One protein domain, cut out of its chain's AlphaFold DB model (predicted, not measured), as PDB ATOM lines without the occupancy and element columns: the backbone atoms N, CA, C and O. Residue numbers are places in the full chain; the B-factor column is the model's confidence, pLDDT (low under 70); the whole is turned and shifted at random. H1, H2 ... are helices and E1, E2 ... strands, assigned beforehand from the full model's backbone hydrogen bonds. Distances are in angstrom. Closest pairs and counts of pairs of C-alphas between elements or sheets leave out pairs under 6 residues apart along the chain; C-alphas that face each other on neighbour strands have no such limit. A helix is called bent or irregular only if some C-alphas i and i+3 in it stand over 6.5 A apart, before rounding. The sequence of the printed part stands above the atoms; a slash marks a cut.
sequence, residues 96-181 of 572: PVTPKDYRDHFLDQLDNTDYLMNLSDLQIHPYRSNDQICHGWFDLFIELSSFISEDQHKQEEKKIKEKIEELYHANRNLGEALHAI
ATOM      1  N   PRO A  96     -19.227 -65.855 112.062       88.75
ATOM      2  CA  PRO A  96     -19.627 -66.871 113.031       88.75
ATOM      3  C   PRO A  96     -21.131 -66.784 113.332       88.75
ATOM      4  O   PRO A  96     -21.632 -65.724 113.702       88.75
ATOM      5  N   VAL A  97     -21.853 -67.900 113.176       87.88
ATOM      6  CA  VAL A  97     -23.315 -67.954 113.395       87.88
ATOM      7  C   VAL A  97     -23.694 -68.867 114.553       87.88
ATOM      8  O   VAL A  97     -24.644 -68.595 115.279       87.88
ATOM      9  N   THR A  98     -22.970 -69.965 114.752       88.81
ATOM     10  CA  THR A  98     -23.254 -70.897 115.845       88.81
ATOM     11  C   THR A  98     -22.344 -70.645 117.050       88.81
ATOM     12  O   THR A  98     -21.239 -70.125 116.893       88.81
ATOM     13  N   PRO A  99     -22.726 -71.093 118.262       90.25
ATOM     14  CA  PRO A  99     -21.841 -71.046 119.430       90.25
ATOM     15  C   PRO A  99     -20.473 -71.699 119.191       90.25
ATOM     16  O   PRO A  99     -19.459 -71.248 119.723       90.25
ATOM     17  N   LYS A 100     -20.432 -72.750 118.362       88.31
ATOM     18  CA  LYS A 100     -19.182 -73.392 117.956       88.31
ATOM     19  C   LYS A 100     -18.358 -72.479 117.047       88.31
ATOM     20  O   LYS A 100     -17.162 -72.345 117.284       88.31
ATOM     21  N   ASP A 101     -18.981 -71.838 116.059       90.88
ATOM     22  CA  ASP A 101     -18.276 -70.911 115.167       90.88
ATOM     23  C   ASP A 101     -17.712 -69.725 115.950       90.88
ATOM     24  O   ASP A 101     -16.564 -69.350 115.737       90.88
ATOM     25  N   TYR A 102     -18.473 -69.180 116.907       91.88
ATOM     26  CA  TYR A 102     -17.978 -68.147 117.813       91.88
ATOM     27  C   TYR A 102     -16.773 -68.619 118.620       91.88
ATOM     28  O   TYR A 102     -15.768 -67.915 118.684       91.88
ATOM     29  N   ARG A 103     -16.850 -69.815 119.215       89.44
ATOM     30  CA  ARG A 103     -15.737 -70.398 119.971       89.44
ATOM     31  C   ARG A 103     -14.495 -70.522 119.094       89.44
ATOM     32  O   ARG A 103     -13.431 -70.048 119.481       89.44
ATOM     33  N   ASP A 104     -14.626 -71.150 117.933       86.00
ATOM     34  CA  ASP A 104     -13.503 -71.404 117.033       86.00
ATOM     35  C   ASP A 104     -12.929 -70.083 116.486       86.00
ATOM     36  O   ASP A 104     -11.710 -69.915 116.446       86.00
ATOM     37  N   HIS A 105     -13.788 -69.107 116.164       86.38
ATOM     38  CA  HIS A 105     -13.378 -67.768 115.740       86.38
ATOM     39  C   HIS A 105     -12.649 -67.000 116.850       86.38
ATOM     40  O   HIS A 105     -11.595 -66.419 116.600       86.38
ATOM     41  N   PHE A 106     -13.163 -66.997 118.083       88.56
ATOM     42  CA  PHE A 106     -12.528 -66.277 119.192       88.56
ATOM     43  C   PHE A 106     -11.191 -66.909 119.558       88.56
ATOM     44  O   PHE A 106     -10.230 -66.180 119.786       88.56
ATOM     45  N   LEU A 107     -11.094 -68.241 119.550       83.06
ATOM     46  CA  LEU A 107      -9.820 -68.927 119.749       83.06
ATOM     47  C   LEU A 107      -8.815 -68.569 118.642       83.06
ATOM     48  O   LEU A 107      -7.687 -68.224 118.970       83.06
ATOM     49  N   ASP A 108      -9.216 -68.541 117.365       79.88
ATOM     50  CA  ASP A 108      -8.324 -68.139 116.259       79.88
ATOM     51  C   ASP A 108      -7.875 -66.666 116.350       79.88
ATOM     52  O   ASP A 108      -6.737 -66.327 116.026       79.88
ATOM     53  N   GLN A 109      -8.740 -65.765 116.824       79.62
ATOM     54  CA  GLN A 109      -8.392 -64.352 117.024       79.62
ATOM     55  C   GLN A 109      -7.465 -64.143 118.225       79.62
ATOM     56  O   GLN A 109      -6.545 -63.325 118.168       79.62
ATOM     57  N   LEU A 110      -7.688 -64.887 119.308       77.94
ATOM     58  CA  LEU A 110      -6.814 -64.874 120.479       77.94
ATOM     59  C   LEU A 110      -5.471 -65.556 120.183       77.94
ATOM     60  O   LEU A 110      -4.481 -65.204 120.823       77.94
ATOM     61  N   ASP A 111      -5.413 -66.461 119.195       67.06
ATOM     62  CA  ASP A 111      -4.216 -67.245 118.828       67.06
ATOM     63  C   ASP A 111      -3.121 -66.295 118.324       67.06
ATOM     64  O   ASP A 111      -1.936 -66.478 118.592       67.06
ATOM     65  N   ASN A 112      -3.514 -65.196 117.680       57.88
ATOM     66  CA  ASN A 112      -2.603 -64.173 117.163       57.88
ATOM     67  C   ASN A 112      -2.077 -63.206 118.242       57.88
ATOM     68  O   ASN A 112      -1.521 -62.157 117.912       57.88
ATOM     69  N   THR A 113      -2.279 -63.509 119.527       62.22
ATOM     70  CA  THR A 113      -1.987 -62.597 120.641       62.22
ATOM     71  C   THR A 113      -1.451 -63.332 121.877       62.22
ATOM     72  O   THR A 113      -1.684 -64.523 122.053       62.22
ATOM     73  N   ASP A 114      -0.806 -62.612 122.806       63.31
ATOM     74  CA  ASP A 114      -0.305 -63.174 124.078       63.31
ATOM     75  C   ASP A 114      -1.410 -63.743 125.002       63.31
ATOM     76  O   ASP A 114      -1.114 -64.320 126.047       63.31
ATOM     77  N   TYR A 115      -2.692 -63.576 124.657       64.62
ATOM     78  CA  TYR A 115      -3.827 -63.984 125.489       64.62
ATOM     79  C   TYR A 115      -4.026 -65.501 125.532       64.62
ATOM     80  O   TYR A 115      -4.432 -66.027 126.570       64.62
ATOM     81  N   LEU A 116      -3.730 -66.225 124.445       60.81
ATOM     82  CA  LEU A 116      -4.024 -67.659 124.387       60.81
ATOM     83  C   LEU A 116      -3.094 -68.521 125.252       60.81
ATOM     84  O   LEU A 116      -3.457 -69.635 125.610       60.81
ATOM     85  N   MET A 117      -1.946 -67.998 125.697       63.69
ATOM     86  CA  MET A 117      -1.108 -68.715 126.673       63.69
ATOM     87  C   MET A 117      -1.829 -68.938 128.013       63.69
ATOM     88  O   MET A 117      -1.538 -69.898 128.729       63.69
ATOM     89  N   ASN A 118      -2.783 -68.062 128.337       72.25
ATOM     90  CA  ASN A 118      -3.472 -68.044 129.622       72.25
ATOM     91  C   ASN A 118      -4.914 -68.563 129.541       72.25
ATOM     92  O   ASN A 118      -5.587 -68.598 130.569       72.25
ATOM     93  N   LEU A 119      -5.383 -68.997 128.367       76.56
ATOM     94  CA  LEU A 119      -6.729 -69.530 128.153       76.56
ATOM     95  C   LEU A 119      -6.661 -71.027 127.818       76.56
ATOM     96  O   LEU A 119      -5.998 -71.429 126.868       76.56
ATOM     97  N   SER A 120      -7.360 -71.849 128.600       75.06
ATOM     98  CA  SER A 120      -7.457 -73.303 128.400       75.06
ATOM     99  C   SER A 120      -8.648 -73.683 127.524       75.06
ATOM    100  O   SER A 120      -8.519 -74.516 126.628       75.06
ATOM    101  N   ASP A 121      -9.815 -73.095 127.795       79.06
ATOM    102  CA  ASP A 121     -11.048 -73.358 127.053       79.06
ATOM    103  C   ASP A 121     -11.976 -72.140 127.078       79.06
ATOM    104  O   ASP A 121     -11.921 -71.292 127.972       79.06
ATOM    105  N   LEU A 122     -12.851 -72.083 126.082       86.25
ATOM    106  CA  LEU A 122     -13.934 -71.122 125.966       86.25
ATOM    107  C   LEU A 122     -15.170 -71.881 125.499       86.25
ATOM    108  O   LEU A 122     -15.123 -72.587 124.493       86.25
ATOM    109  N   GLN A 123     -16.286 -71.710 126.195       88.19
ATOM    110  CA  GLN A 123     -17.570 -72.276 125.802       88.19
ATOM    111  C   GLN A 123     -18.631 -71.193 125.742       88.19
ATOM    112  O   GLN A 123     -18.615 -70.249 126.527       88.19
ATOM    113  N   ILE A 124     -19.555 -71.346 124.802       91.94
ATOM    114  CA  ILE A 124     -20.644 -70.406 124.562       91.94
ATOM    115  C   ILE A 124     -21.931 -71.201 124.640       91.94
ATOM    116  O   ILE A 124     -22.096 -72.186 123.916       91.94
ATOM    117  N   HIS A 125     -22.826 -70.780 125.524       90.25
ATOM    118  CA  HIS A 125     -24.100 -71.446 125.759       90.25
ATOM    119  C   HIS A 125     -25.234 -70.424 125.724       90.25
ATOM    120  O   HIS A 125     -25.048 -69.300 126.190       90.25
ATOM    121  N   PRO A 126     -26.417 -70.779 125.195       89.56
ATOM    122  CA  PRO A 126     -27.600 -69.944 125.353       89.56
ATOM    123  C   PRO A 126     -27.900 -69.710 126.838       89.56
ATOM    124  O   PRO A 126     -27.892 -70.665 127.623       89.56
ATOM    125  N   TYR A 127     -28.191 -68.464 127.204       87.88
ATOM    126  CA  TYR A 127     -28.601 -68.096 128.556       87.88
ATOM    127  C   TYR A 127     -29.911 -68.804 128.922       87.88
ATOM    128  O   TYR A 127     -30.805 -68.992 128.086       87.88
ATOM    129  N   ARG A 128     -30.024 -69.208 130.189       84.25
ATOM    130  CA  ARG A 128     -31.218 -69.850 130.738       84.25
ATOM    131  C   ARG A 128     -31.693 -69.140 131.994       84.25
ATOM    132  O   ARG A 128     -30.917 -68.932 132.923       84.25
ATOM    133  N   SER A 129     -32.991 -68.867 132.051       82.06
ATOM    134  CA  SER A 129     -33.680 -68.363 133.238       82.06
ATOM    135  C   SER A 129     -34.763 -69.357 133.650       82.06
ATOM    136  O   SER A 129     -35.610 -69.719 132.836       82.06
ATOM    137  N   ASN A 130     -34.729 -69.841 134.899       80.75
ATOM    138  CA  ASN A 130     -35.650 -70.872 135.409       80.75
ATOM    139  C   ASN A 130     -35.773 -72.094 134.469       80.75
ATOM    140  O   ASN A 130     -36.876 -72.505 134.110       80.75
ATOM    141  N   ASP A 131     -34.627 -72.620 134.020       76.88
ATOM    142  CA  ASP A 131     -34.473 -73.721 133.049       76.88
ATOM    143  C   ASP A 131     -35.017 -73.473 131.628       76.88
ATOM    144  O   ASP A 131     -34.821 -74.307 130.734       76.88
ATOM    145  N   GLN A 132     -35.615 -72.310 131.365       80.94
ATOM    146  CA  GLN A 132     -36.066 -71.902 130.036       80.94
ATOM    147  C   GLN A 132     -34.937 -71.204 129.279       80.94
ATOM    148  O   GLN A 132     -34.234 -70.365 129.834       80.94
ATOM    149  N   ILE A 133     -34.760 -71.567 128.007       82.25
ATOM    150  CA  ILE A 133     -33.788 -70.918 127.123       82.25
ATOM    151  C   ILE A 133     -34.306 -69.524 126.779       82.25
ATOM    152  O   ILE A 133     -35.436 -69.387 126.322       82.25
ATOM    153  N   CYS A 134     -33.457 -68.524 126.972       81.88
ATOM    154  CA  CYS A 134     -33.700 -67.150 126.563       81.88
ATOM    155  C   CYS A 134     -33.001 -66.940 125.220       81.88
ATOM    156  O   CYS A 134     -31.779 -66.769 125.168       81.88
ATOM    157  N   HIS A 135     -33.735 -67.054 124.116       83.19
ATOM    158  CA  HIS A 135     -33.116 -67.038 122.799       83.19
ATOM    159  C   HIS A 135     -32.454 -65.686 122.486       83.19
ATOM    160  O   HIS A 135     -32.922 -64.621 122.883       83.19
ATOM    161  N   GLY A 136     -31.332 -65.744 121.764       85.31
ATOM    162  CA  GLY A 136     -30.505 -64.579 121.439       85.31
ATOM    163  C   GLY A 136     -29.565 -64.145 122.568       85.31
ATOM    164  O   GLY A 136     -28.601 -63.436 122.302       85.31
ATOM    165  N   TRP A 137     -29.767 -64.589 123.809       88.25
ATOM    166  CA  TRP A 137     -28.861 -64.294 124.917       88.25
ATOM    167  C   TRP A 137     -27.834 -65.405 125.103       88.25
ATOM    168  O   TRP A 137     -28.186 -66.585 125.096       88.25
ATOM    169  N   PHE A 138     -26.574 -65.034 125.320       91.06
ATOM    170  CA  PHE A 138     -25.483 -65.991 125.502       91.06
ATOM    171  C   PHE A 138     -24.681 -65.742 126.776       91.06
ATOM    172  O   PHE A 138     -24.364 -64.600 127.113       91.06
ATOM    173  N   ASP A 139     -24.307 -66.844 127.421       91.81
ATOM    174  CA  ASP A 139     -23.307 -66.900 128.476       91.81
ATOM    175  C   ASP A 139     -22.010 -67.504 127.944       91.81
ATOM    176  O   ASP A 139     -21.999 -68.530 127.252       91.81
ATOM    177  N   LEU A 140     -20.902 -66.867 128.300       93.88
ATOM    178  CA  LEU A 140     -19.558 -67.305 127.949       93.88
ATOM    179  C   LEU A 140     -18.880 -67.881 129.187       93.88
ATOM    180  O   LEU A 140     -18.776 -67.212 130.209       93.88
ATOM    181  N   PHE A 141     -18.371 -69.104 129.085       90.25
ATOM    182  CA  PHE A 141     -17.644 -69.787 130.149       90.25
ATOM    183  C   PHE A 141     -16.184 -69.924 129.743       90.25
ATOM    184  O   PHE A 141     -15.858 -70.632 128.790       90.25
ATOM    185  N   ILE A 142     -15.310 -69.226 130.459       89.00
ATOM    186  CA  ILE A 142     -13.878 -69.176 130.180       89.00
ATOM    187  C   ILE A 142     -13.145 -69.983 131.237       89.00
ATOM    188  O   ILE A 142     -13.330 -69.778 132.438       89.00
ATOM    189  N   GLU A 143     -12.261 -70.860 130.788       83.94
ATOM    190  CA  GLU A 143     -11.313 -71.554 131.638       83.94
ATOM    191  C   GLU A 143      -9.910 -71.012 131.387       83.94
ATOM    192  O   GLU A 143      -9.429 -70.989 130.253       83.94
ATOM    193  N   LEU A 144      -9.241 -70.592 132.457       82.88
ATOM    194  CA  LEU A 144      -7.868 -70.113 132.382       82.88
ATOM    195  C   LEU A 144      -6.855 -71.255 132.500       82.88
ATOM    196  O   LEU A 144      -7.160 -72.366 132.941       82.88
ATOM    197  N   SER A 145      -5.636 -70.967 132.066       77.94
ATOM    198  CA  SER A 145      -4.481 -71.856 132.135       77.94
ATOM    199  C   SER A 145      -4.173 -72.262 133.574       77.94
ATOM    200  O   SER A 145      -4.227 -71.448 134.486       77.94
ATOM    201  N   SER A 146      -3.786 -73.518 133.786       73.56
ATOM    202  CA  SER A 146      -3.336 -74.012 135.094       73.56
ATOM    203  C   SER A 146      -1.927 -73.539 135.482       73.56
ATOM    204  O   SER A 146      -1.434 -73.864 136.563       73.56
ATOM    205  N   PHE A 147      -1.257 -72.822 134.576       75.31
ATOM    206  CA  PHE A 147       0.111 -72.343 134.745       75.31
ATOM    207  C   PHE A 147       0.204 -70.926 135.335       75.31
ATOM    208  O   PHE A 147       1.309 -70.456 135.594       75.31
ATOM    209  N   ILE A 148      -0.925 -70.248 135.571       76.88
ATOM    210  CA  ILE A 148      -0.943 -68.908 136.177       76.88
ATOM    211  C   ILE A 148      -1.170 -68.987 137.691       76.88
ATOM    212  O   ILE A 148      -1.847 -69.882 138.198       76.88
ATOM    213  N   SER A 149      -0.570 -68.060 138.439       74.31
ATOM    214  CA  SER A 149      -0.760 -67.971 139.892       74.31
ATOM    215  C   SER A 149      -2.117 -67.360 140.259       74.31
ATOM    216  O   SER A 149      -2.760 -66.696 139.449       74.31
ATOM    217  N   GLU A 150      -2.556 -67.532 141.508       74.75
ATOM    218  CA  GLU A 150      -3.837 -66.988 141.988       74.75
ATOM    219  C   GLU A 150      -3.893 -65.445 141.961       74.75
ATOM    220  O   GLU A 150      -4.946 -64.858 141.702       74.75
ATOM    221  N   ASP A 151      -2.749 -64.780 142.140       76.62
ATOM    222  CA  ASP A 151      -2.633 -63.324 141.995       76.62
ATOM    223  C   ASP A 151      -2.710 -62.885 140.525       76.62
ATOM    224  O   ASP A 151      -3.357 -61.884 140.202       76.62
ATOM    225  N   GLN A 152      -2.102 -63.662 139.619       78.56
ATOM    226  CA  GLN A 152      -2.181 -63.433 138.173       78.56
ATOM    227  C   GLN A 152      -3.591 -63.691 137.639       78.56
ATOM    228  O   GLN A 152      -4.048 -62.948 136.774       78.56
ATOM    229  N   HIS A 153      -4.317 -64.665 138.201       80.81
ATOM    230  CA  HIS A 153      -5.694 -64.985 137.816       80.81
ATOM    231  C   HIS A 153      -6.587 -63.741 137.795       80.81
ATOM    232  O   HIS A 153      -7.269 -63.516 136.808       80.81
ATOM    233  N   LYS A 154      -6.565 -62.885 138.826       82.38
ATOM    234  CA  LYS A 154      -7.438 -61.692 138.862       82.38
ATOM    235  C   LYS A 154      -7.121 -60.687 137.751       82.38
ATOM    236  O   LYS A 154      -8.030 -60.061 137.208       82.38
ATOM    237  N   GLN A 155      -5.837 -60.499 137.450       84.25
ATOM    238  CA  GLN A 155      -5.399 -59.573 136.405       84.25
ATOM    239  C   GLN A 155      -5.737 -60.126 135.017       84.25
ATOM    240  O   GLN A 155      -6.282 -59.399 134.185       84.25
ATOM    241  N   GLU A 156      -5.487 -61.415 134.798       85.31
ATOM    242  CA  GLU A 156      -5.784 -62.105 133.541       85.31
ATOM    243  C   GLU A 156      -7.290 -62.248 133.298       85.31
ATOM    244  O   GLU A 156      -7.731 -62.001 132.182       85.31
ATOM    245  N   GLU A 157      -8.099 -62.541 134.324       89.06
ATOM    246  CA  GLU A 157      -9.566 -62.557 134.225       89.06
ATOM    247  C   GLU A 157     -10.082 -61.214 133.694       89.06
ATOM    248  O   GLU A 157     -10.857 -61.183 132.740       89.06
ATOM    249  N   LYS A 158      -9.612 -60.090 134.250       88.88
ATOM    250  CA  LYS A 158     -10.011 -58.759 133.774       88.88
ATOM    251  C   LYS A 158      -9.602 -58.536 132.314       88.88
ATOM    252  O   LYS A 158     -10.432 -58.144 131.498       88.88
ATOM    253  N   LYS A 159      -8.340 -58.817 131.992       88.62
ATOM    254  CA  LYS A 159      -7.748 -58.603 130.665       88.62
ATOM    255  C   LYS A 159      -8.448 -59.443 129.585       88.62
ATOM    256  O   LYS A 159      -8.813 -58.931 128.531       88.62
ATOM    257  N   ILE A 160      -8.660 -60.732 129.853       88.81
ATOM    258  CA  ILE A 160      -9.324 -61.673 128.941       88.81
ATOM    259  C   ILE A 160     -10.805 -61.335 128.802       88.81
ATOM    260  O   ILE A 160     -11.324 -61.379 127.689       88.81
ATOM    261  N   LYS A 161     -11.476 -60.953 129.896       91.38
ATOM    262  CA  LYS A 161     -12.869 -60.507 129.851       91.38
ATOM    263  C   LYS A 161     -13.033 -59.318 128.908       91.38
ATOM    264  O   LYS A 161     -13.832 -59.408 127.985       91.38
ATOM    265  N   GLU A 162     -12.252 -58.254 129.098       91.06
ATOM    266  CA  GLU A 162     -12.303 -57.058 128.244       91.06
ATOM    267  C   GLU A 162     -12.096 -57.425 126.768       91.06
ATOM    268  O   GLU A 162     -12.861 -56.998 125.902       91.06
ATOM    269  N   LYS A 163     -11.115 -58.292 126.483       91.38
ATOM    270  CA  LYS A 163     -10.825 -58.719 125.112       91.38
ATOM    271  C   LYS A 163     -11.940 -59.566 124.493       91.38
ATOM    272  O   LYS A 163     -12.244 -59.412 123.312       91.38
ATOM    273  N   ILE A 164     -12.538 -60.470 125.261       92.31
ATOM    274  CA  ILE A 164     -13.634 -61.321 124.790       92.31
ATOM    275  C   ILE A 164     -14.914 -60.508 124.589       92.31
ATOM    276  O   ILE A 164     -15.617 -60.758 123.616       92.31
ATOM    277  N   GLU A 165     -15.196 -59.509 125.429       93.88
ATOM    278  CA  GLU A 165     -16.314 -58.582 125.204       93.88
ATOM    279  C   GLU A 165     -16.134 -57.817 123.887       93.88
ATOM    280  O   GLU A 165     -17.060 -57.755 123.080       93.88
ATOM    281  N   GLU A 166     -14.932 -57.295 123.617       93.38
ATOM    282  CA  GLU A 166     -14.615 -56.648 122.336       93.38
ATOM    283  C   GLU A 166     -14.820 -57.588 121.144       93.38
ATOM    284  O   GLU A 166     -15.455 -57.207 120.159       93.38
ATOM    285  N   LEU A 167     -14.311 -58.823 121.233       92.88
ATOM    286  CA  LEU A 167     -14.472 -59.823 120.177       92.88
ATOM    287  C   LEU A 167     -15.939 -60.203 119.976       92.88
ATOM    288  O   LEU A 167     -16.380 -60.312 118.835       92.88
ATOM    289  N   TYR A 168     -16.701 -60.372 121.055       94.81
ATOM    290  CA  TYR A 168     -18.116 -60.700 120.973       94.81
ATOM    291  C   TYR A 168     -18.901 -59.577 120.306       94.81
ATOM    292  O   TYR A 168     -19.606 -59.818 119.329       94.81
ATOM    293  N   HIS A 169     -18.750 -58.334 120.766       94.31
ATOM    294  CA  HIS A 169     -19.498 -57.220 120.193       94.31
ATOM    295  C   HIS A 169     -19.099 -56.917 118.746       94.31
ATOM    296  O   HIS A 169     -19.964 -56.514 117.976       94.31
ATOM    297  N   ALA A 170     -17.857 -57.191 118.341       93.50
ATOM    298  CA  ALA A 170     -17.437 -57.081 116.945       93.50
ATOM    299  C   ALA A 170     -18.005 -58.180 116.021       93.50
ATOM    300  O   ALA A 170     -18.006 -57.985 114.808       93.50
ATOM    301  N   ASN A 171     -18.467 -59.317 116.566       93.50
ATOM    302  CA  ASN A 171     -18.829 -60.513 115.787       93.50
ATOM    303  C   ASN A 171     -20.261 -61.044 116.019       93.50
ATOM    304  O   ASN A 171     -20.685 -61.965 115.320       93.50
ATOM    305  N   ARG A 172     -21.009 -60.521 116.998       93.06
ATOM    306  CA  ARG A 172     -22.375 -60.975 117.326       93.06
ATOM    307  C   ARG A 172     -23.337 -60.808 116.143       93.06
ATOM    308  O   ARG A 172     -23.237 -59.816 115.417       93.06
ATOM    309  N   ASN A 173     -24.306 -61.704 115.971       92.62
ATOM    310  CA  ASN A 173     -25.330 -61.528 114.944       92.62
ATOM    311  C   ASN A 173     -26.448 -60.585 115.403       92.62
ATOM    312  O   ASN A 173     -26.578 -60.226 116.578       92.62
ATOM    313  N   LEU A 174     -27.269 -60.172 114.441       91.31
ATOM    314  CA  LEU A 174     -28.498 -59.429 114.684       91.31
ATOM    315  C   LEU A 174     -29.437 -60.213 115.605       91.31
ATOM    316  O   LEU A 174     -29.751 -61.375 115.351       91.31
ATOM    317  N   GLY A 175     -29.945 -59.543 116.636       88.25
ATOM    318  CA  GLY A 175     -30.856 -60.158 117.598       88.25
ATOM    319  C   GLY A 175     -30.155 -61.017 118.653       88.25
ATOM    320  O   GLY A 175     -30.844 -61.702 119.404       88.25
ATOM    321  N   GLU A 176     -28.823 -60.952 118.740       90.50
ATOM    322  CA  GLU A 176     -28.031 -61.627 119.768       90.50
ATOM    323  C   GLU A 176     -27.373 -60.635 120.735       90.50
ATOM    324  O   GLU A 176     -26.934 -59.547 120.348       90.50
ATOM    325  N   ALA A 177     -27.250 -61.024 122.002       90.00
ATOM    326  CA  ALA A 177     -26.702 -60.203 123.072       90.00
ATOM    327  C   ALA A 177     -25.912 -61.042 124.089       90.00
ATOM    328  O   ALA A 177     -26.219 -62.204 124.355       90.00
ATOM    329  N   LEU A 178     -24.874 -60.430 124.661       91.75
ATOM    330  CA  LEU A 178     -24.075 -61.029 125.726       91.75
ATOM    331  C   LEU A 178     -24.793 -60.819 127.061       91.75
ATOM    332  O   LEU A 178     -25.026 -59.675 127.456       91.75
ATOM    333  N   HIS A 179     -25.127 -61.903 127.757       90.00
ATOM    334  CA  HIS A 179     -25.696 -61.829 129.100       90.00
ATOM    335  C   HIS A 179     -24.580 -61.706 130.146       90.00
ATOM    336  O   HIS A 179     -24.479 -60.682 130.836       90.00
ATOM    337  N   ALA A 180     -23.713 -62.719 130.232       89.94
ATOM    338  CA  ALA A 180     -22.611 -62.737 131.179       89.94
ATOM    339  C   ALA A 180     -21.383 -63.512 130.681       89.94
ATOM    340  O   ALA A 180     -21.436 -64.371 129.802       89.94
ATOM    341  N   ILE A 181     -20.248 -63.184 131.297       93.00
ATOM    342  CA  ILE A 181     -18.994 -63.921 131.171       93.00
ATOM    343  C   ILE A 181     -18.671 -64.512 132.542       93.00
ATOM    344  O   ILE A 181     -18.569 -63.786 133.535       93.00
TER     345      ILE A 181
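Overview. This is residues 96 to 181 of the 572 residues of an uncharacterized protein of Parabacteroides sp. D13 (UniProt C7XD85). A long hairpin of two strands, E1 and E2, bent towards its tip, makes a twisted sheet with the short strand E3 at the side of E2, and two helices cover one face of it. H1 packs over E1, while the longer H2 runs slantwise over E2, the two helices standing at a steep angle to each other and only just meeting. The printed part has 86 residues with two named helices and three named strands, in the order H1, E1, E2, H2, E3; the sheet runs E1, E2, E3 and is mixed, and the class is mixed, helices and strands. The whole is compact, with a radius of gyration of the C-alphas of 13.3 A and spans of 37 by 29 by 17 A.

Arrangement. In the sheet, E2, residues 132 to 144, is the inner strand, between the edge strands E1, residues 119 to 129, and E3, residues 177 to 181. E1 and E2 form an antiparallel hairpin at 159 degrees, with N 123 and O 141 2.8 A apart and N 134 and O 127 2.9 A apart, within hydrogen-bond range. E1 bends by 60 degrees at residue 126, and E2 bends by 98 degrees at residue 135. E2 and E3 are parallel at 38 degrees, with N 179 and O 138 2.9 A apart. H1, residues 99 to 111, and H2, residues 150 to 171, are on the sheet in two layers, helices on one face of a sheet. H1 lies over E1 at a height over the sheet of 9.2 A, only just slantwise to the strands at 31 degrees to E1 on the local plane; their closest C-alphas, those of Pro 99 and Ile 124, are 5.3 A apart. H2 lies over E2 at a height over the sheet of 8.1 A, slantwise at 36 degrees on the local plane; their closest C-alphas, those of Leu 144 and His 153, are 7.8 A apart. E2, H2 and E3 form a strand-helix-strand unit, two parallel neighbour strands with a helix between them along the chain, and its crossover is right-handed. H1, with residues 102 to 106 alone, and H2, with residues 164 to 171 alone, only just touch, with 3 pairs of C-alphas within 8 A, the closest being those of Phe 106 and Leu 167 at 6.8 A; they run opposite ways at a steep tilt of 63 degrees. In H1 every O i to N i+4 pair is within hydrogen-bond range, and in H2 16 of 18 are.

Along the chain. E1 spans 27.5 A from C-alpha 119 to C-alpha 129, and E2 spans 28.4 A from C-alpha 132 to C-alpha 144. H2 is 30.9 A long, H1 18.0 A and E3 11.8 A. H1 begins at C-alpha 99, (-21.841, -71.046, 119.430). H2 begins at C-alpha 150, (-3.837, -66.988, 141.988), and E3 ends at C-alpha 181, (-18.994, -63.921, 131.171).

Size, cuts and confidence. The two C-alphas farthest apart, those of Ser 149 and Leu 174, are 38.4 A apart. The printed part has no cut. The links E1 to E2, E2 to H2 and H2 to E3 are tight, the link H1 to E1 is short, and no link is long. The mean pLDDT of the printed part is 84.3, and residues 111 to 117 are under 70.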